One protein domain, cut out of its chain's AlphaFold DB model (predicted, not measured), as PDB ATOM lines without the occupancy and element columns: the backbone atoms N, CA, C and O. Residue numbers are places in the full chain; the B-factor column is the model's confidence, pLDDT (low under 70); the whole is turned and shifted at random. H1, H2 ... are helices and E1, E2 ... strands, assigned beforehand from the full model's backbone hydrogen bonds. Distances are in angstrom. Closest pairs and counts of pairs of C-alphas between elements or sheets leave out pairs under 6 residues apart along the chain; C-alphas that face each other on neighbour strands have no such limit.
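Overview. This is residues 161 to 230 and 259 to 321 of the 322 residues of the protein "Heat shock protein DnaJ domain protein" of Pedosphaera parvula (strain Ellin514) (UniProt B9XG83). Two lobes meet at one small place near H3: one is a short strand hairpin, E1 and E2, with H1 beside E2 and H2 and H3 each packed on H1 but apart from each other, and the other is a helical hairpin of H6 and the much longer H7, with short H5 on both. H4 lies at the far end of the first lobe, where it touches no helix. The printed part has 133 residues with seven named helices and two named strands, in the order H1 H2 H3 E1 E2 H4 H5 H6 H7, and is mostly helix; the sheet is E1 - E2, antiparallel. It is elongated, spanning 56 by 35 by 22 A, and only just compact, close to loose, with a radius of gyration of the C-alphas of 16.9 A.

Arrangement. H1, residues 161 to 171, touches H2, residues 178 to 185, about perpendicular at 83 degrees; their closest C-alphas, of Lys 164 and Thr 185, are 6.2 A apart. H1 also touches H3, residues 191 to 197, at a steep tilt of 67 degrees, the closest C-alphas being Cys 162 and Leu 197, 6.2 A. E1, residues 203 to 206, and E2, residues 212 to 215, form an antiparallel hairpin, with N 204 and O 214 within hydrogen-bond range at 2.8 A and N 206 and O 212 at 2.9 A. The closest C-alphas of H1 and E2, Leu 169 and Ser 214, are 6.4 A apart. H4, residues 217 to 226, is close to H1 but not clearly touching, with C-alphas 170 and 220 at 6.9 A. H6, residues 270 to 283, and H7, residues 294 to 319, form a helical hairpin at a shallow tilt of 9 degrees, opposite ways; H7 touches H6 with residues 304 to 311 alone, closest at the C-alphas of Ile 281 and Ala 304, 6.2 A. H5, residues 259 to 262, touches H6 and H7, its closest C-alphas to them being Leu 262 to Tyr 277, 6.1 A, and Leu 261 to Ala 310, 6.5 A. H3 is close to H6 but not clearly touching, with C-alphas 192 and 283 at 6.4 A. Every O i to N i+4 pair is within hydrogen-bond range in H1, H2, H3, H4, H6 and H7; H5 is too short for such a pair.

Along the chain. H1 begins at C-alpha 161, (-9.321, 3.446, 46.307), and is 16.1 A long; H4 is 14.3 A and H6 20.3 A. H7, 37.7 A, runs from C-alpha 294 at (0.872, 20.631, 31.018) to C-alpha 319 at (-15.866, -8.570, 14.117).

Size, cuts and confidence. The C-alphas farthest apart, of Arg 225 and Gly 320, are 56.4 A apart. Residues 231 to 258 are not printed, and C-alphas 230 and 259 are 36.7 A apart across this cut. Of the links that are printed whole, none is long. Mean pLDDT of the printed part is 70.9, and 50 residues are under 70, among them residues 283 to 300.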
ATOM      1  N   ALA A 161     -10.362   3.471  47.329       81.75
ATOM      2  CA  ALA A 161      -9.321   3.446  46.307       81.75
ATOM      3  C   ALA A 161      -8.046   4.161  46.795       81.75
ATOM      4  O   ALA A 161      -6.948   3.612  46.689       81.75
ATOM      5  N   CYS A 162      -8.197   5.328  47.430       85.19
ATOM      6  CA  CYS A 162      -7.073   6.081  47.987       85.19
ATOM      7  C   CYS A 162      -6.343   5.308  49.096       85.19
ATOM      8  O   CYS A 162      -5.116   5.262  49.106       85.19
ATOM      9  N   ALA A 163      -7.073   4.651  50.005       85.75
ATOM     10  CA  ALA A 163      -6.474   3.876  51.093       85.75
ATOM     11  C   ALA A 163      -5.618   2.708  50.588       85.75
ATOM     12  O   ALA A 163      -4.534   2.471  51.119       85.75
ATOM     13  N   LYS A 164      -6.068   2.008  49.539       84.94
ATOM     14  CA  LYS A 164      -5.285   0.947  48.887       84.94
ATOM     15  C   LYS A 164      -3.970   1.480  48.326       84.94
ATOM     16  O   LYS A 164      -2.924   0.885  48.572       84.94
ATOM     17  N   ILE A 165      -4.019   2.610  47.617       84.69
ATOM     18  CA  ILE A 165      -2.818   3.247  47.063       84.69
ATOM     19  C   ILE A 165      -1.879   3.672  48.193       84.69
ATOM     20  O   ILE A 165      -0.703   3.332  48.157       84.69
ATOM     21  N   ILE A 166      -2.390   4.331  49.235       85.31
ATOM     22  CA  ILE A 166      -1.588   4.742  50.397       85.31
ATOM     23  C   ILE A 166      -0.920   3.530  51.065       85.31
ATOM     24  O   ILE A 166       0.263   3.597  51.383       85.31
ATOM     25  N   CYS A 167      -1.623   2.404  51.220       83.00
ATOM     26  CA  CYS A 167      -1.033   1.172  51.759       83.00
ATOM     27  C   CYS A 167       0.119   0.647  50.893       83.00
ATOM     28  O   CYS A 167       1.141   0.220  51.427       83.00
ATOM     29  N   VAL A 168      -0.017   0.701  49.565       83.00
ATOM     30  CA  VAL A 168       1.069   0.326  48.647       83.00
ATOM     31  C   VAL A 168       2.237   1.299  48.770       83.00
ATOM     32  O   VAL A 168       3.374   0.858  48.905       83.00
ATOM     33  N   LEU A 169       1.979   2.605  48.828       81.50
ATOM     34  CA  LEU A 169       3.026   3.614  49.001       81.50
ATOM     35  C   LEU A 169       3.763   3.488  50.346       81.50
ATOM     36  O   LEU A 169       4.934   3.848  50.445       81.50
ATOM     37  N   LEU A 170       3.109   2.961  51.383       77.88
ATOM     38  CA  LEU A 170       3.741   2.672  52.671       77.88
ATOM     39  C   LEU A 170       4.661   1.446  52.641       77.88
ATOM     40  O   LEU A 170       5.556   1.365  53.476       77.88
ATOM     41  N   SER A 171       4.480   0.525  51.689       75.06
ATOM     42  CA  SER A 171       5.255  -0.725  51.633       75.06
ATOM     43  C   SER A 171       6.735  -0.532  51.298       75.06
ATOM     44  O   SER A 171       7.557  -1.358  51.675       75.06
ATOM     45  N   ARG A 172       7.087   0.555  50.599       72.56
ATOM     46  CA  ARG A 172       8.468   0.877  50.231       72.56
ATOM     47  C   ARG A 172       8.724   2.353  50.472       72.56
ATOM     48  O   ARG A 172       7.924   3.206  50.086       72.56
ATOM     49  N   ASN A 173       9.868   2.679  51.062       66.19
ATOM     50  CA  ASN A 173      10.299   4.065  51.240       66.19
ATOM     51  C   ASN A 173      10.945   4.632  49.963       66.19
ATOM     52  O   ASN A 173      12.052   5.162  49.990       66.19
ATOM     53  N   SER A 174      10.290   4.474  48.814       67.06
ATOM     54  CA  SER A 174      10.756   5.054  47.555       67.06
ATOM     55  C   SER A 174       9.585   5.402  46.636       67.06
ATOM     56  O   SER A 174       8.423   5.155  46.964       67.06
ATOM     57  N   ARG A 175       9.887   6.060  45.510       72.00
ATOM     58  CA  ARG A 175       8.895   6.423  44.489       72.00
ATOM     59  C   ARG A 175       8.259   5.167  43.889       72.00
ATOM     60  O   ARG A 175       8.959   4.185  43.649       72.00
ATOM     61  N   PHE A 176       6.961   5.223  43.622       73.25
ATOM     62  CA  PHE A 176       6.257   4.212  42.836       73.25
ATOM     63  C   PHE A 176       5.862   4.816  41.495       73.25
ATOM     64  O   PHE A 176       5.285   5.903  41.477       73.25
ATOM     65  N   SER A 177       6.155   4.134  40.386       77.00
ATOM     66  CA  SER A 177       5.582   4.526  39.096       77.00
ATOM     67  C   SER A 177       4.069   4.294  39.108       77.00
ATOM     68  O   SER A 177       3.563   3.478  39.884       77.00
ATOM     69  N   PHE A 178       3.333   5.000  38.250       73.38
ATOM     70  CA  PHE A 178       1.884   4.802  38.127       73.38
ATOM     71  C   PHE A 178       1.526   3.344  37.803       73.38
ATOM     72  O   PHE A 178       0.646   2.774  38.445       73.38
ATOM     73  N   GLU A 179       2.296   2.720  36.909       71.06
ATOM     74  CA  GLU A 179       2.152   1.312  36.524       71.06
ATOM     75  C   GLU A 179       2.376   0.360  37.713       71.06
ATOM     76  O   GLU A 179       1.620  -0.594  37.905       71.06
ATOM     77  N   GLU A 180       3.370   0.634  38.571       73.00
ATOM     78  CA  GLU A 180       3.653  -0.194  39.751       73.00
ATOM     79  C   GLU A 180       2.522  -0.105  40.792       73.00
ATOM     80  O   GLU A 180       2.156  -1.110  41.412       73.00
ATOM     81  N   VAL A 181       1.939   1.086  40.977       78.00
ATOM     82  CA  VAL A 181       0.784   1.279  41.871       78.00
ATOM     83  C   VAL A 181      -0.426   0.500  41.361       78.00
ATOM     84  O   VAL A 181      -1.121  -0.148  42.146       78.00
ATOM     85  N   GLU A 182      -0.690   0.529  40.061       74.00
ATOM     86  CA  GLU A 182      -1.843  -0.146  39.459       74.00
ATOM     87  C   GLU A 182      -1.713  -1.666  39.535       74.00
ATOM     88  O   GLU A 182      -2.650  -2.338  39.970       74.00
ATOM     89  N   MET A 183      -0.524  -2.192  39.233       72.94
ATOM     90  CA  MET A 183      -0.181  -3.607  39.391       72.94
ATOM     91  C   MET A 183      -0.431  -4.102  40.819       72.94
ATOM     92  O   MET A 183      -1.081  -5.124  41.028       72.94
ATOM     93  N   LYS A 184       0.046  -3.358  41.826       75.12
ATOM     94  CA  LYS A 184      -0.053  -3.771  43.236       75.12
ATOM     95  C   LYS A 184      -1.441  -3.566  43.843       75.12
ATOM     96  O   LYS A 184      -1.799  -4.263  44.791       75.12
ATOM     97  N   THR A 185      -2.224  -2.611  43.342       73.81
ATOM     98  CA  THR A 185      -3.557  -2.306  43.894       73.81
ATOM     99  C   THR A 185      -4.698  -3.026  43.178       73.81
ATOM    100  O   THR A 185      -5.780  -3.165  43.764       73.81
ATOM    101  N   GLY A 186      -4.496  -3.450  41.924       69.19
ATOM    102  CA  GLY A 186      -5.544  -4.004  41.061       69.19
ATOM    103  C   GLY A 186      -6.667  -3.006  40.747       69.19
ATOM    104  O   GLY A 186      -7.719  -3.387  40.233       69.19
ATOM    105  N   ILE A 187      -6.483  -1.728  41.095       68.50
ATOM    106  CA  ILE A 187      -7.393  -0.646  40.732       68.50
ATOM    107  C   ILE A 187      -7.004  -0.276  39.306       68.50
ATOM    108  O   ILE A 187      -5.985   0.373  39.096       68.50
ATOM    109  N   GLY A 188      -7.765  -0.746  38.316       58.78
ATOM    110  CA  GLY A 188      -7.473  -0.424  36.918       58.78
ATOM    111  C   GLY A 188      -7.342   1.089  36.712       58.78
ATOM    112  O   GLY A 188      -8.070   1.841  37.354       58.78
ATOM    113  N   HIS A 189      -6.441   1.509  35.814       59.22
ATOM    114  CA  HIS A 189      -6.094   2.904  35.502       59.22
ATOM    115  C   HIS A 189      -7.272   3.892  35.599       59.22
ATOM    116  O   HIS A 189      -7.986   4.119  34.613       59.22
ATOM    117  N   SER A 190      -7.484   4.490  36.771       64.06
ATOM    118  CA  SER A 190      -8.497   5.523  36.966       64.06
ATOM    119  C   SER A 190      -7.783   6.824  37.282       64.06
ATOM    120  O   SER A 190      -7.395   7.082  38.422       64.06
ATOM    121  N   LEU A 191      -7.629   7.669  36.256       66.44
ATOM    122  CA  LEU A 191      -7.106   9.030  36.422       66.44
ATOM    123  C   LEU A 191      -7.925   9.822  37.445       66.44
ATOM    124  O   LEU A 191      -7.381  10.696  38.115       66.44
ATOM    125  N   GLY A 192      -9.211   9.491  37.605       68.88
ATOM    126  CA  GLY A 192     -10.059  10.060  38.646       68.88
ATOM    127  C   GLY A 192      -9.505   9.829  40.052       68.88
ATOM    128  O   GLY A 192      -9.445  10.773  40.833       68.88
ATOM    129  N   VAL A 193      -9.034   8.616  40.361       75.88
ATOM    130  CA  VAL A 193      -8.467   8.291  41.681       75.88
ATOM    131  C   VAL A 193      -7.139   9.016  41.896       75.88
ATOM    132  O   VAL A 193      -6.903   9.535  42.981       75.88
ATOM    133  N   PHE A 194      -6.288   9.131  40.875       75.62
ATOM    134  CA  PHE A 194      -5.030   9.877  40.997       75.62
ATOM    135  C   PHE A 194      -5.253  11.385  41.172       75.62
ATOM    136  O   PHE A 194      -4.628  12.000  42.035       75.62
ATOM    137  N   ALA A 195      -6.198  11.974  40.434       73.00
ATOM    138  CA  ALA A 195      -6.595  13.370  40.618       73.00
ATOM    139  C   ALA A 195      -7.197  13.621  42.013       73.00
ATOM    140  O   ALA A 195      -7.006  14.682  42.606       73.00
ATOM    141  N   GLN A 196      -7.909  12.636  42.562       77.69
ATOM    142  CA  GLN A 196      -8.406  12.649  43.935       77.69
ATOM    143  C   GLN A 196      -7.264  12.564  44.958       77.69
ATOM    144  O   GLN A 196      -7.235  13.351  45.902       77.69
ATOM    145  N   LEU A 197      -6.296  11.673  44.736       78.25
ATOM    146  CA  LEU A 197      -5.135  11.464  45.599       78.25
ATOM    147  C   LEU A 197      -4.266  12.728  45.717       78.25
ATOM    148  O   LEU A 197      -3.735  13.001  46.787       78.25
ATOM    149  N   HIS A 198      -4.179  13.535  44.654       73.88
ATOM    150  CA  HIS A 198      -3.506  14.841  44.672       73.88
ATOM    151  C   HIS A 198      -4.131  15.833  45.668       73.88
ATOM    152  O   HIS A 198      -3.453  16.727  46.163       73.88
ATOM    153  N   ASN A 199      -5.418  15.687  45.997       70.94
ATOM    154  CA  ASN A 199      -6.075  16.541  46.990       70.94
ATOM    155  C   ASN A 199      -5.825  16.076  48.436       70.94
ATOM    156  O   ASN A 199      -6.330  16.704  49.368       70.94
ATOM    157  N   ILE A 200      -5.086  14.980  48.639       75.75
ATOM    158  CA  ILE A 200      -4.713  14.486  49.964       75.75
ATOM    159  C   ILE A 200      -3.383  15.123  50.366       75.75
ATOM    160  O   ILE A 200      -2.346  14.904  49.739       75.75
ATOM    161  N   GLU A 201      -3.405  15.880  51.461       68.50
ATOM    162  CA  GLU A 201      -2.209  16.499  52.023       68.50
ATOM    163  C   GLU A 201      -1.148  15.439  52.368       68.50
ATOM    164  O   GLU A 201      -1.380  14.552  53.193       68.50
ATOM    165  N   GLY A 202       0.032  15.563  51.755       66.69
ATOM    166  CA  GLY A 202       1.176  14.675  51.968       66.69
ATOM    167  C   GLY A 202       1.383  13.618  50.881       66.69
ATOM    168  O   GLY A 202       2.372  12.889  50.940       66.69
ATOM    169  N   VAL A 203       0.510  13.544  49.874       77.44
ATOM    170  CA  VAL A 203       0.771  12.787  48.644       77.44
ATOM    171  C   VAL A 203       1.440  13.713  47.632       77.44
ATOM    172  O   VAL A 203       0.915  14.775  47.312       77.44
ATOM    173  N   VAL A 204       2.600  13.310  47.118       70.62
ATOM    174  CA  VAL A 204       3.388  14.095  46.163       70.62
ATOM    175  C   VAL A 204       3.480  13.355  44.839       70.62
ATOM    176  O   VAL A 204       3.833  12.175  44.790       70.62
ATOM    177  N   PHE A 205       3.199  14.086  43.766       72.56
ATOM    178  CA  PHE A 205       3.371  13.632  42.394       72.56
ATOM    179  C   PHE A 205       4.706  14.162  41.886       72.56
ATOM    180  O   PHE A 205       4.946  15.367  41.869       72.56
ATOM    181  N   LEU A 206       5.594  13.245  41.522       71.88
ATOM    182  CA  LEU A 206       6.935  13.547  41.045       71.88
ATOM    183  C   LEU A 206       6.928  13.402  39.517       71.88
ATOM    184  O   LEU A 206       6.798  12.277  39.031       71.88
ATOM    185  N   PRO A 207       7.058  14.503  38.754       60.19
ATOM    186  CA  PRO A 207       7.028  14.456  37.289       60.19
ATOM    187  C   PRO A 207       8.333  13.917  36.673       60.19
ATOM    188  O   PRO A 207       8.394  13.655  35.478       60.19
ATOM    189  N   SER A 208       9.400  13.750  37.460       53.56
ATOM    190  CA  SER A 208      10.717  13.326  36.972       53.56
ATOM    191  C   SER A 208      10.738  11.837  36.609       53.56
ATOM    192  O   SER A 208      10.475  10.999  37.470       53.56
ATOM    193  N   HIS A 209      11.108  11.499  35.370       45.16
ATOM    194  CA  HIS A 209      11.085  10.123  34.865       45.16
ATOM    195  C   HIS A 209      11.847   9.105  35.760       45.16
ATOM    196  O   HIS A 209      12.982   9.363  36.182       45.16
ATOM    197  N   PRO A 210      11.258   7.920  36.026       53.69
ATOM    198  CA  PRO A 210       9.849   7.575  35.811       53.69
ATOM    199  C   PRO A 210       8.914   8.398  36.706       53.69
ATOM    200  O   PRO A 210       9.108   8.461  37.924       53.69
ATOM    201  N   ALA A 211       7.897   9.003  36.081       63.50
ATOM    202  CA  ALA A 211       6.869   9.757  36.778       63.50
ATOM    203  C   ALA A 211       6.139   8.843  37.767       63.50
ATOM    204  O   ALA A 211       5.863   7.672  37.479       63.50
ATOM    205  N   GLY A 212       5.867   9.362  38.959       71.12
ATOM    206  CA  GLY A 212       5.397   8.517  40.038       71.12
ATOM    207  C   GLY A 212       4.841   9.268  41.229       71.12
ATOM    208  O   GLY A 212       4.786  10.497  41.269       71.12
ATOM    209  N   ILE A 213       4.433   8.489  42.219       80.12
ATOM    210  CA  ILE A 213       3.781   8.963  43.432       80.12
ATOM    211  C   ILE A 213       4.649   8.587  44.627       80.12
ATOM    212  O   ILE A 213       5.230   7.499  44.692       80.12
ATOM    213  N   SER A 214       4.739   9.501  45.586       77.56
ATOM    214  CA  SER A 214       5.338   9.231  46.885       77.56
ATOM    215  C   SER A 214       4.564   9.924  48.001       77.56
ATOM    216  O   SER A 214       3.732  10.796  47.764       77.56
ATOM    217  N   LEU A 215       4.846   9.518  49.233       75.75
ATOM    218  CA  LEU A 215       4.355  10.176  50.439       75.75
ATOM    219  C   LEU A 215       5.455  11.082  50.991       75.75
ATOM    220  O   LEU A 215       6.633  10.708  50.974       75.75
ATOM    221  N   THR A 216       5.075  12.237  51.529       72.94
ATOM    222  CA  THR A 216       5.987  13.078  52.311       72.94
ATOM    223  C   THR A 216       6.486  12.330  53.548       72.94
ATOM    224  O   THR A 216       5.832  11.410  54.050       72.94
ATOM    225  N   SER A 217       7.644  12.743  54.075       64.38
ATOM    226  CA  SER A 217       8.188  12.240  55.347       64.38
ATOM    227  C   SER A 217       7.166  12.322  56.482       64.38
ATOM    228  O   SER A 217       7.043  11.405  57.295       64.38
ATOM    229  N   ASP A 218       6.393  13.403  56.506       66.50
ATOM    230  CA  ASP A 218       5.469  13.724  57.588       66.50
ATOM    231  C   ASP A 218       4.238  12.824  57.551       66.50
ATOM    232  O   ASP A 218       3.859  12.248  58.570       66.50
ATOM    233  N   LEU A 219       3.636  12.649  56.371       75.56
ATOM    234  CA  LEU A 219       2.492  11.755  56.214       75.56
ATOM    235  C   LEU A 219       2.910  10.299  56.431       75.56
ATOM    236  O   LEU A 219       2.197   9.536  57.080       75.56
ATOM    237  N   ARG A 220       4.090   9.916  55.932       71.69
ATOM    238  CA  ARG A 220       4.634   8.573  56.123       71.69
ATOM    239  C   ARG A 220       4.876   8.282  57.606       71.69
ATOM    240  O   ARG A 220       4.403   7.263  58.094       71.69
ATOM    241  N   SER A 221       5.553   9.168  58.338       67.69
ATOM    242  CA  SER A 221       5.819   8.978  59.773       67.69
ATOM    243  C   SER A 221       4.540   8.930  60.617       67.69
ATOM    244  O   SER A 221       4.442   8.115  61.532       67.69
ATOM    245  N   GLU A 222       3.537   9.743  60.288       73.56
ATOM    246  CA  GLU A 222       2.213   9.691  60.914       73.56
ATOM    247  C   GLU A 222       1.527   8.340  60.676       73.56
ATOM    248  O   GLU A 222       1.057   7.705  61.619       73.56
ATOM    249  N   LEU A 223       1.520   7.868  59.428       79.75
ATOM    250  CA  LEU A 223       0.938   6.578  59.069       79.75
ATOM    251  C   LEU A 223       1.676   5.408  59.732       79.75
ATOM    252  O   LEU A 223       1.013   4.516  60.246       79.75
ATOM    253  N   PHE A 224       3.011   5.434  59.800       75.62
ATOM    254  CA  PHE A 224       3.801   4.420  60.511       75.62
ATOM    255  C   PHE A 224       3.516   4.393  62.016       75.62
ATOM    256  O   PHE A 224       3.484   3.319  62.609       75.62
ATOM    257  N   ARG A 225       3.280   5.551  62.648       74.88
ATOM    258  CA  ARG A 225       2.900   5.615  64.071       74.88
ATOM    259  C   ARG A 225       1.523   5.005  64.327       74.88
ATOM    260  O   ARG A 225       1.324   4.365  65.353       74.88
ATOM    261  N   LEU A 226       0.574   5.238  63.425       78.19
ATOM    262  CA  LEU A 226      -0.812   4.779  63.565       78.19
ATOM    263  C   LEU A 226      -1.001   3.322  63.144       78.19
ATOM    264  O   LEU A 226      -1.838   2.613  63.699       78.19
ATOM    265  N   PHE A 227      -0.220   2.894  62.163       78.25
ATOM    266  CA  PHE A 227      -0.235   1.562  61.590       78.25
ATOM    267  C   PHE A 227       1.206   1.052  61.566       78.25
ATOM    268  O   PHE A 227       1.818   1.042  60.496       78.25
ATOM    269  N   PRO A 228       1.773   0.668  62.728       62.75
ATOM    270  CA  PRO A 228       3.091   0.061  62.773       62.75
ATOM    271  C   PRO A 228       3.079  -1.150  61.849       62.75
ATOM    272  O   PRO A 228       2.410  -2.158  62.095       62.75
ATOM    273  N   ILE A 229       3.773  -1.005  60.725       57.44
ATOM    274  CA  ILE A 229       4.032  -2.110  59.828       57.44
ATOM    275  C   ILE A 229       4.953  -3.004  60.641       57.44
ATOM    276  O   ILE A 229       6.085  -2.627  60.930       57.44
ATOM    277  N   VAL A 230       4.453  -4.161  61.072       44.38
ATOM    278  CA  VAL A 230       5.350  -5.252  61.438       44.38
ATOM    279  C   VAL A 230       6.047  -5.612  60.134       44.38
ATOM    280  O   VAL A 230       5.504  -6.347  59.307       44.38
ATOM    281  N   TYR A 259      -8.857  -5.902  27.063       68.69
ATOM    282  CA  TYR A 259      -9.931  -6.003  28.049       68.69
ATOM    283  C   TYR A 259      -9.532  -5.429  29.420       68.69
ATOM    284  O   TYR A 259     -10.298  -4.663  30.014       68.69
ATOM    285  N   PHE A 260      -8.301  -5.684  29.882       68.94
ATOM    286  CA  PHE A 260      -7.777  -5.125  31.135       68.94
ATOM    287  C   PHE A 260      -7.656  -3.597  31.070       68.94
ATOM    288  O   PHE A 260      -8.109  -2.885  31.974       68.94
ATOM    289  N   LEU A 261      -7.148  -3.060  29.953       66.56
ATOM    290  CA  LEU A 261      -7.045  -1.610  29.733       66.56
ATOM    291  C   LEU A 261      -8.414  -0.919  29.762       66.56
ATOM    292  O   LEU A 261      -8.542   0.182  30.314       66.56
ATOM    293  N   LEU A 262      -9.452  -1.582  29.254       70.31
ATOM    294  CA  LEU A 262     -10.843  -1.128  29.312       70.31
ATOM    295  C   LEU A 262     -11.520  -1.411  30.663       70.31
ATOM    296  O   LEU A 262     -12.549  -0.807  30.959       70.31
ATOM    297  N   GLY A 263     -10.896  -2.199  31.545       65.88
ATOM    298  CA  GLY A 263     -11.422  -2.544  32.870       65.88
ATOM    299  C   GLY A 263     -12.641  -3.460  32.805       65.88
ATOM    300  O   GLY A 263     -13.531  -3.352  33.645       65.88
ATOM    301  N   VAL A 264     -12.703  -4.305  31.779       75.31
ATOM    302  CA  VAL A 264     -13.789  -5.257  31.530       75.31
ATOM    303  C   VAL A 264     -13.221  -6.669  31.455       75.31
ATOM    304  O   VAL A 264     -12.041  -6.862  31.179       75.31
ATOM    305  N   THR A 265     -14.057  -7.669  31.713       74.31
ATOM    306  CA  THR A 265     -13.671  -9.071  31.525       74.31
ATOM    307  C   THR A 265     -13.720  -9.439  30.042       74.31
ATOM    308  O   THR A 265     -14.459  -8.832  29.266       74.31
ATOM    309  N   GLU A 266     -12.996 -10.480  29.635       74.56
ATOM    310  CA  GLU A 266     -13.034 -10.985  28.249       74.56
ATOM    311  C   GLU A 266     -14.443 -11.442  27.825       74.56
ATOM    312  O   GLU A 266     -14.821 -11.360  26.654       74.56
ATOM    313  N   LYS A 267     -15.262 -11.845  28.808       75.25
ATOM    314  CA  LYS A 267     -16.665 -12.252  28.649       75.25
ATOM    315  C   LYS A 267     -17.657 -11.082  28.600       75.25
ATOM    316  O   LYS A 267     -18.849 -11.327  28.430       75.25
ATOM    317  N   ALA A 268     -17.207  -9.835  28.758       75.06
ATOM    318  CA  ALA A 268     -18.089  -8.669  28.793       75.06
ATOM    319  C   ALA A 268     -18.891  -8.512  27.491       75.06
ATOM    320  O   ALA A 268     -18.424  -8.843  26.399       75.06
ATOM    321  N   THR A 269     -20.109  -7.991  27.569       83.88
ATOM    322  CA  THR A 269     -20.949  -7.756  26.384       83.88
ATOM    323  C   THR A 269     -20.468  -6.538  25.583       83.88
ATOM    324  O   THR A 269     -19.787  -5.651  26.099       83.88
ATOM    325  N   LEU A 270     -20.859  -6.438  24.305       80.88
ATOM    326  CA  LEU A 270     -20.545  -5.262  23.471       80.88
ATOM    327  C   LEU A 270     -21.055  -3.951  24.092       80.88
ATOM    328  O   LEU A 270     -20.422  -2.903  23.946       80.88
ATOM    329  N   GLN A 271     -22.195  -3.996  24.785       76.94
ATOM    330  CA  GLN A 271     -22.740  -2.833  25.481       76.94
ATOM    331  C   GLN A 271     -21.876  -2.432  26.684       76.94
ATOM    332  O   GLN A 271     -21.604  -1.241  26.854       76.94
ATOM    333  N   GLU A 272     -21.393  -3.397  27.467       74.25
ATOM    334  CA  GLU A 272     -20.490  -3.161  28.603       74.25
ATOM    335  C   GLU A 272     -19.141  -2.598  28.151       74.25
ATOM    336  O   GLU A 272     -18.683  -1.602  28.710       74.25
ATOM    337  N   ILE A 273     -18.556  -3.150  27.082       81.06
ATOM    338  CA  ILE A 273     -17.296  -2.668  26.492       81.06
ATOM    339  C   ILE A 273     -17.438  -1.208  26.035       81.06
ATOM    340  O   ILE A 273     -16.639  -0.349  26.420       81.06
ATOM    341  N   LYS A 274     -18.495  -0.886  25.274       80.25
ATOM    342  CA  LYS A 274     -18.773   0.491  24.821       80.25
ATOM    343  C   LYS A 274     -19.031   1.444  25.989       80.25
ATOM    344  O   LYS A 274     -18.627   2.606  25.940       80.25
ATOM    345  N   SER A 275     -19.722   0.979  27.027       75.56
ATOM    346  CA  SER A 275     -20.005   1.770  28.227       75.56
ATOM    347  C   SER A 275     -18.727   2.095  29.006       75.56
ATOM    348  O   SER A 275     -18.471   3.263  29.312       75.56
ATOM    349  N   ALA A 276     -17.887   1.087  29.252       70.94
ATOM    350  CA  ALA A 276     -16.614   1.234  29.948       70.94
ATOM    351  C   ALA A 276     -15.654   2.161  29.187       70.94
ATOM    352  O   ALA A 276     -15.090   3.079  29.784       70.94
ATOM    353  N   TYR A 277     -15.549   1.997  27.864       78.25
ATOM    354  CA  TYR A 277     -14.761   2.878  27.000       78.25
ATOM    355  C   TYR A 277     -15.205   4.346  27.113       78.25
ATOM    356  O   TYR A 277     -14.394   5.218  27.434       78.25
ATOM    357  N   ARG A 278     -16.508   4.628  26.946       77.44
ATOM    358  CA  ARG A 278     -17.051   5.996  27.066       77.44
ATOM    359  C   ARG A 278     -16.776   6.613  28.436       77.44
ATOM    360  O   ARG A 278     -16.458   7.799  28.520       77.44
ATOM    361  N   LYS A 279     -16.891   5.822  29.507       74.50
ATOM    362  CA  LYS A 279     -16.604   6.276  30.871       74.50
ATOM    363  C   LYS A 279     -15.132   6.674  31.023       74.50
ATOM    364  O   LYS A 279     -14.866   7.784  31.477       74.50
ATOM    365  N   LYS A 280     -14.198   5.828  30.576       69.62
ATOM    366  CA  LYS A 280     -12.752   6.075  30.696       69.62
ATOM    367  C   LYS A 280     -12.253   7.229  29.819       69.62
ATOM    368  O   LYS A 280     -11.436   8.025  30.273       69.62
ATOM    369  N   ILE A 281     -12.784   7.401  28.607       77.12
ATOM    370  CA  ILE A 281     -12.440   8.559  27.759       77.12
ATOM    371  C   ILE A 281     -12.925   9.877  28.376       77.12
ATOM    372  O   ILE A 281     -12.204  10.872  28.354       77.12
ATOM    373  N   LYS A 282     -14.094   9.886  29.031       74.56
ATOM    374  CA  LYS A 282     -14.585  11.060  29.775       74.56
ATOM    375  C   LYS A 282     -13.705  11.416  30.987       74.56
ATOM    376  O   LYS A 282     -13.750  12.548  31.480       74.56
ATOM    377  N   GLU A 283     -12.928  10.470  31.510       67.12
ATOM    378  CA  GLU A 283     -11.938  10.722  32.567       67.12
ATOM    379  C   GLU A 283     -10.682  11.417  32.027       67.12
ATOM    380  O   GLU A 283     -10.078  12.182  32.768       67.12
ATOM    381  N   CYS A 284     -10.360  11.255  30.740       66.88
ATOM    382  CA  CYS A 284      -9.189  11.849  30.084       66.88
ATOM    383  C   CYS A 284      -9.451  13.252  29.486       66.88
ATOM    384  O   CYS A 284      -8.634  13.755  28.724       66.88
ATOM    385  N   HIS A 285     -10.589  13.895  29.793       67.00
ATOM    386  CA  HIS A 285     -10.948  15.182  29.183       67.00
ATOM    387  C   HIS A 285      -9.973  16.304  29.594       67.00
ATOM    388  O   HIS A 285      -9.816  16.529  30.799       67.00
ATOM    389  N   PRO A 286      -9.383  17.058  28.643       57.78
ATOM    390  CA  PRO A 286      -8.341  18.053  28.926       57.78
ATOM    391  C   PRO A 286      -8.786  19.125  29.929       57.78
ATOM    392  O   PRO A 286      -7.994  19.526  30.778       57.78
ATOM    393  N   ASP A 287     -10.069  19.510  29.928       59.50
ATOM    394  CA  ASP A 287     -10.607  20.491  30.887       59.50
ATOM    395  C   ASP A 287     -10.462  20.084  32.356       59.50
ATOM    396  O   ASP A 287     -10.377  20.947  33.228       59.50
ATOM    397  N   LYS A 288     -10.403  18.780  32.653       58.12
ATOM    398  CA  LYS A 288     -10.205  18.298  34.027       58.12
ATOM    399  C   LYS A 288      -8.769  18.461  34.502       58.12
ATOM    400  O   LYS A 288      -8.545  18.441  35.705       58.12
ATOM    401  N   PHE A 289      -7.822  18.638  33.584       56.16
ATOM    402  CA  PHE A 289      -6.392  18.692  33.872       56.16
ATOM    403  C   PHE A 289      -5.807  20.105  33.767       56.16
ATOM    404  O   PHE A 289      -4.673  20.320  34.176       56.16
ATOM    405  N   ASN A 290      -6.597  21.095  33.325       50.12
ATOM    406  CA  ASN A 290      -6.167  22.496  33.195       50.12
ATOM    407  C   ASN A 290      -5.655  23.115  34.513       50.12
ATOM    408  O   ASN A 290      -4.844  24.031  34.483       50.12
ATOM    409  N   VAL A 291      -6.106  22.617  35.671       47.56
ATOM    410  CA  VAL A 291      -5.659  23.080  37.002       47.56
ATOM    411  C   VAL A 291      -4.323  22.440  37.425       47.56
ATOM    412  O   VAL A 291      -3.686  22.907  38.362       47.56
ATOM    413  N   PHE A 292      -3.887  21.382  36.736       48.25
ATOM    414  CA  PHE A 292      -2.804  20.494  37.164       48.25
ATOM    415  C   PHE A 292      -1.518  20.635  36.320       48.25
ATOM    416  O   PHE A 292      -0.525  19.973  36.611       48.25
ATOM    417  N   GLY A 293      -1.504  21.528  35.320       53.25
ATOM    418  CA  GLY A 293      -0.343  21.819  34.468       53.25
ATOM    419  C   GLY A 293      -0.204  20.903  33.242       53.25
ATOM    420  O   GLY A 293      -0.923  19.915  33.093       53.25
ATOM    421  N   ASP A 294       0.734  21.244  32.352       53.59
ATOM    422  CA  ASP A 294       0.872  20.631  31.018       53.59
ATOM    423  C   ASP A 294       1.194  19.125  31.046       53.59
ATOM    424  O   ASP A 294       0.755  18.379  30.171       53.59
ATOM    425  N   GLU A 295       1.876  18.635  32.084       55.09
ATOM    426  CA  GLU A 295       2.240  17.213  32.183       55.09
ATOM    427  C   GLU A 295       1.021  16.309  32.435       55.09
ATOM    428  O   GLU A 295       0.935  15.207  31.894       55.09
ATOM    429  N   TRP A 296       0.018  16.781  33.186       58.19
ATOM    430  CA  TRP A 296      -1.237  16.036  33.358       58.19
ATOM    431  C   TRP A 296      -2.046  15.970  32.068       58.19
ATOM    432  O   TRP A 296      -2.716  14.968  31.812       58.19
ATOM    433  N   ARG A 297      -1.951  17.009  31.233       63.66
ATOM    434  CA  ARG A 297      -2.548  17.013  29.898       63.66
ATOM    435  C   ARG A 297      -1.865  15.973  29.006       63.66
ATOM    436  O   ARG A 297      -2.560  15.165  28.399       63.66
ATOM    437  N   ARG A 298      -0.529  15.903  29.034       64.81
ATOM    438  CA  ARG A 298       0.256  14.891  28.305       64.81
ATOM    439  C   ARG A 298      -0.077  13.461  28.741       64.81
ATOM    440  O   ARG A 298      -0.341  12.610  27.896       64.81
ATOM    441  N   MET A 299      -0.161  13.208  30.049       62.59
ATOM    442  CA  MET A 299      -0.557  11.896  30.581       62.59
ATOM    443  C   MET A 299      -1.994  11.514  30.196       62.59
ATOM    444  O   MET A 299      -2.259  10.363  29.846       62.59
ATOM    445  N   ALA A 300      -2.936  12.463  30.233       62.97
ATOM    446  CA  ALA A 300      -4.311  12.224  29.797       62.97
ATOM    447  C   ALA A 300      -4.393  11.908  28.292       62.97
ATOM    448  O   ALA A 300      -5.152  11.024  27.893       62.97
ATOM    449  N   GLU A 301      -3.585  12.574  27.464       71.62
ATOM    450  CA  GLU A 301      -3.488  12.321  26.021       71.62
ATOM    451  C   GLU A 301      -2.889  10.947  25.702       71.62
ATOM    452  O   GLU A 301      -3.456  10.194  24.905       71.62
ATOM    453  N   GLU A 302      -1.771  10.582  26.336       68.31
ATOM    454  CA  GLU A 302      -1.168   9.251  26.189       68.31
ATOM    455  C   GLU A 302      -2.145   8.157  26.635       68.31
ATOM    456  O   GLU A 302      -2.317   7.144  25.950       68.31
ATOM    457  N   ARG A 303      -2.885   8.393  27.724       68.94
ATOM    458  CA  ARG A 303      -3.912   7.457  28.183       68.94
ATOM    459  C   ARG A 303      -5.072   7.328  27.201       68.94
ATOM    460  O   ARG A 303      -5.526   6.211  26.950       68.94
ATOM    461  N   ALA A 304      -5.558   8.437  26.648       74.00
ATOM    462  CA  ALA A 304      -6.622   8.414  25.653       74.00
ATOM    463  C   ALA A 304      -6.207   7.587  24.425       74.00
ATOM    464  O   ALA A 304      -6.990   6.763  23.952       74.00
ATOM    465  N   LYS A 305      -4.950   7.718  23.973       75.81
ATOM    466  CA  LYS A 305      -4.396   6.895  22.885       75.81
ATOM    467  C   LYS A 305      -4.414   5.401  23.222       75.81
ATOM    468  O   LYS A 305      -4.880   4.608  22.407       75.81
ATOM    469  N   LEU A 306      -3.981   5.017  24.425       73.50
ATOM    470  CA  LEU A 306      -4.004   3.616  24.871       73.50
ATOM    471  C   LEU A 306      -5.428   3.045  24.958       73.50
ATOM    472  O   LEU A 306      -5.661   1.897  24.585       73.50
ATOM    473  N   LEU A 307      -6.395   3.839  25.428       74.19
ATOM    474  CA  LEU A 307      -7.802   3.433  25.501       74.19
ATOM    475  C   LEU A 307      -8.427   3.246  24.116       74.19
ATOM    476  O   LEU A 307      -9.185   2.294  23.926       74.19
ATOM    477  N   ASN A 308      -8.099   4.122  23.164       79.25
ATOM    478  CA  ASN A 308      -8.551   4.005  21.778       79.25
ATOM    479  C   ASN A 308      -7.997   2.729  21.135       79.25
ATOM    480  O   ASN A 308      -8.772   1.926  20.621       79.25
ATOM    481  N   ALA A 309      -6.689   2.485  21.267       76.00
ATOM    482  CA  ALA A 309      -6.041   1.286  20.738       76.00
ATOM    483  C   ALA A 309      -6.617  -0.009  21.344       76.00
ATOM    484  O   ALA A 309      -6.869  -0.982  20.632       76.00
ATOM    485  N   ALA A 310      -6.886  -0.019  22.653       75.44
ATOM    486  CA  ALA A 310      -7.515  -1.158  23.315       75.44
ATOM    487  C   ALA A 310      -8.950  -1.400  22.816       75.44
ATOM    488  O   ALA A 310      -9.329  -2.536  22.539       75.44
ATOM    489  N   TYR A 311      -9.752  -0.342  22.663       82.38
ATOM    490  CA  TYR A 311     -11.116  -0.454  22.144       82.38
ATOM    491  C   TYR A 311     -11.147  -0.978  20.705       82.38
ATOM    492  O   TYR A 311     -11.924  -1.885  20.408       82.38
ATOM    493  N   GLU A 312     -10.275  -0.469  19.835       84.62
ATOM    494  CA  GLU A 312     -10.139  -0.951  18.458       84.62
ATOM    495  C   GLU A 312      -9.755  -2.431  18.413       84.62
ATOM    496  O   GLU A 312     -10.395  -3.203  17.701       84.62
ATOM    497  N   SER A 313      -8.785  -2.852  19.230       82.56
ATOM    498  CA  SER A 313      -8.346  -4.248  19.298       82.56
ATOM    499  C   SER A 313      -9.461  -5.199  19.763       82.56
ATOM    500  O   SER A 313      -9.691  -6.232  19.131       82.56
ATOM    501  N   VAL A 314     -10.226  -4.829  20.803       84.44
ATOM    502  CA  VAL A 314     -11.383  -5.625  21.260       84.44
ATOM    503  C   VAL A 314     -12.466  -5.706  20.184       84.44
ATOM    504  O   VAL A 314     -13.032  -6.774  19.950       84.44
ATOM    505  N   MET A 315     -12.778  -4.588  19.525       84.06
ATOM    506  CA  MET A 315     -13.823  -4.548  18.502       84.06
ATOM    507  C   MET A 315     -13.424  -5.335  17.246       84.06
ATOM    508  O   MET A 315     -14.253  -6.071  16.713       84.06
ATOM    509  N   ALA A 316     -12.160  -5.247  16.822       81.06
ATOM    510  CA  ALA A 316     -11.622  -6.009  15.697       81.06
ATOM    511  C   ALA A 316     -11.670  -7.523  15.959       81.06
ATOM    512  O   ALA A 316     -12.154  -8.275  15.112       81.06
ATOM    513  N   GLY A 317     -11.270  -7.965  17.159       75.88
ATOM    514  CA  GLY A 317     -11.340  -9.375  17.555       75.88
ATOM    515  C   GLY A 317     -12.764  -9.946  17.569       75.88
ATOM    516  O   GLY A 317     -12.949 -11.133  17.323       75.88
ATOM    517  N   ARG A 318     -13.789  -9.113  17.796       71.50
ATOM    518  CA  ARG A 318     -15.200  -9.542  17.771       71.50
ATOM    519  C   ARG A 318     -15.858  -9.483  16.398       71.50
ATOM    520  O   ARG A 318     -16.792 -10.240  16.160       71.50
ATOM    521  N   SER A 319     -15.388  -8.615  15.504       63.41
ATOM    522  CA  SER A 319     -15.866  -8.570  14.117       63.41
ATOM    523  C   SER A 319     -15.320  -9.712  13.255       63.41
ATOM    524  O   SER A 319     -15.971 -10.067  12.284       63.41
ATOM    525  N   GLY A 320     -14.173 -10.305  13.609       55.66
ATOM    526  CA  GLY A 320     -13.601 -11.466  12.908       55.66
ATOM    527  C   GLY A 320     -14.182 -12.836  13.300       55.66
ATOM    528  O   GLY A 320     -13.740 -13.844  12.760       55.66
ATOM    529  N   MET A 321     -15.134 -12.887  14.239       51.00
ATOM    530  CA  MET A 321     -15.789 -14.116  14.731       51.00
ATOM    531  C   MET A 321     -17.259 -14.253  14.285       51.00
ATOM    532  O   MET A 321     -17.958 -15.131  14.793       51.00
TER     533      MET A 321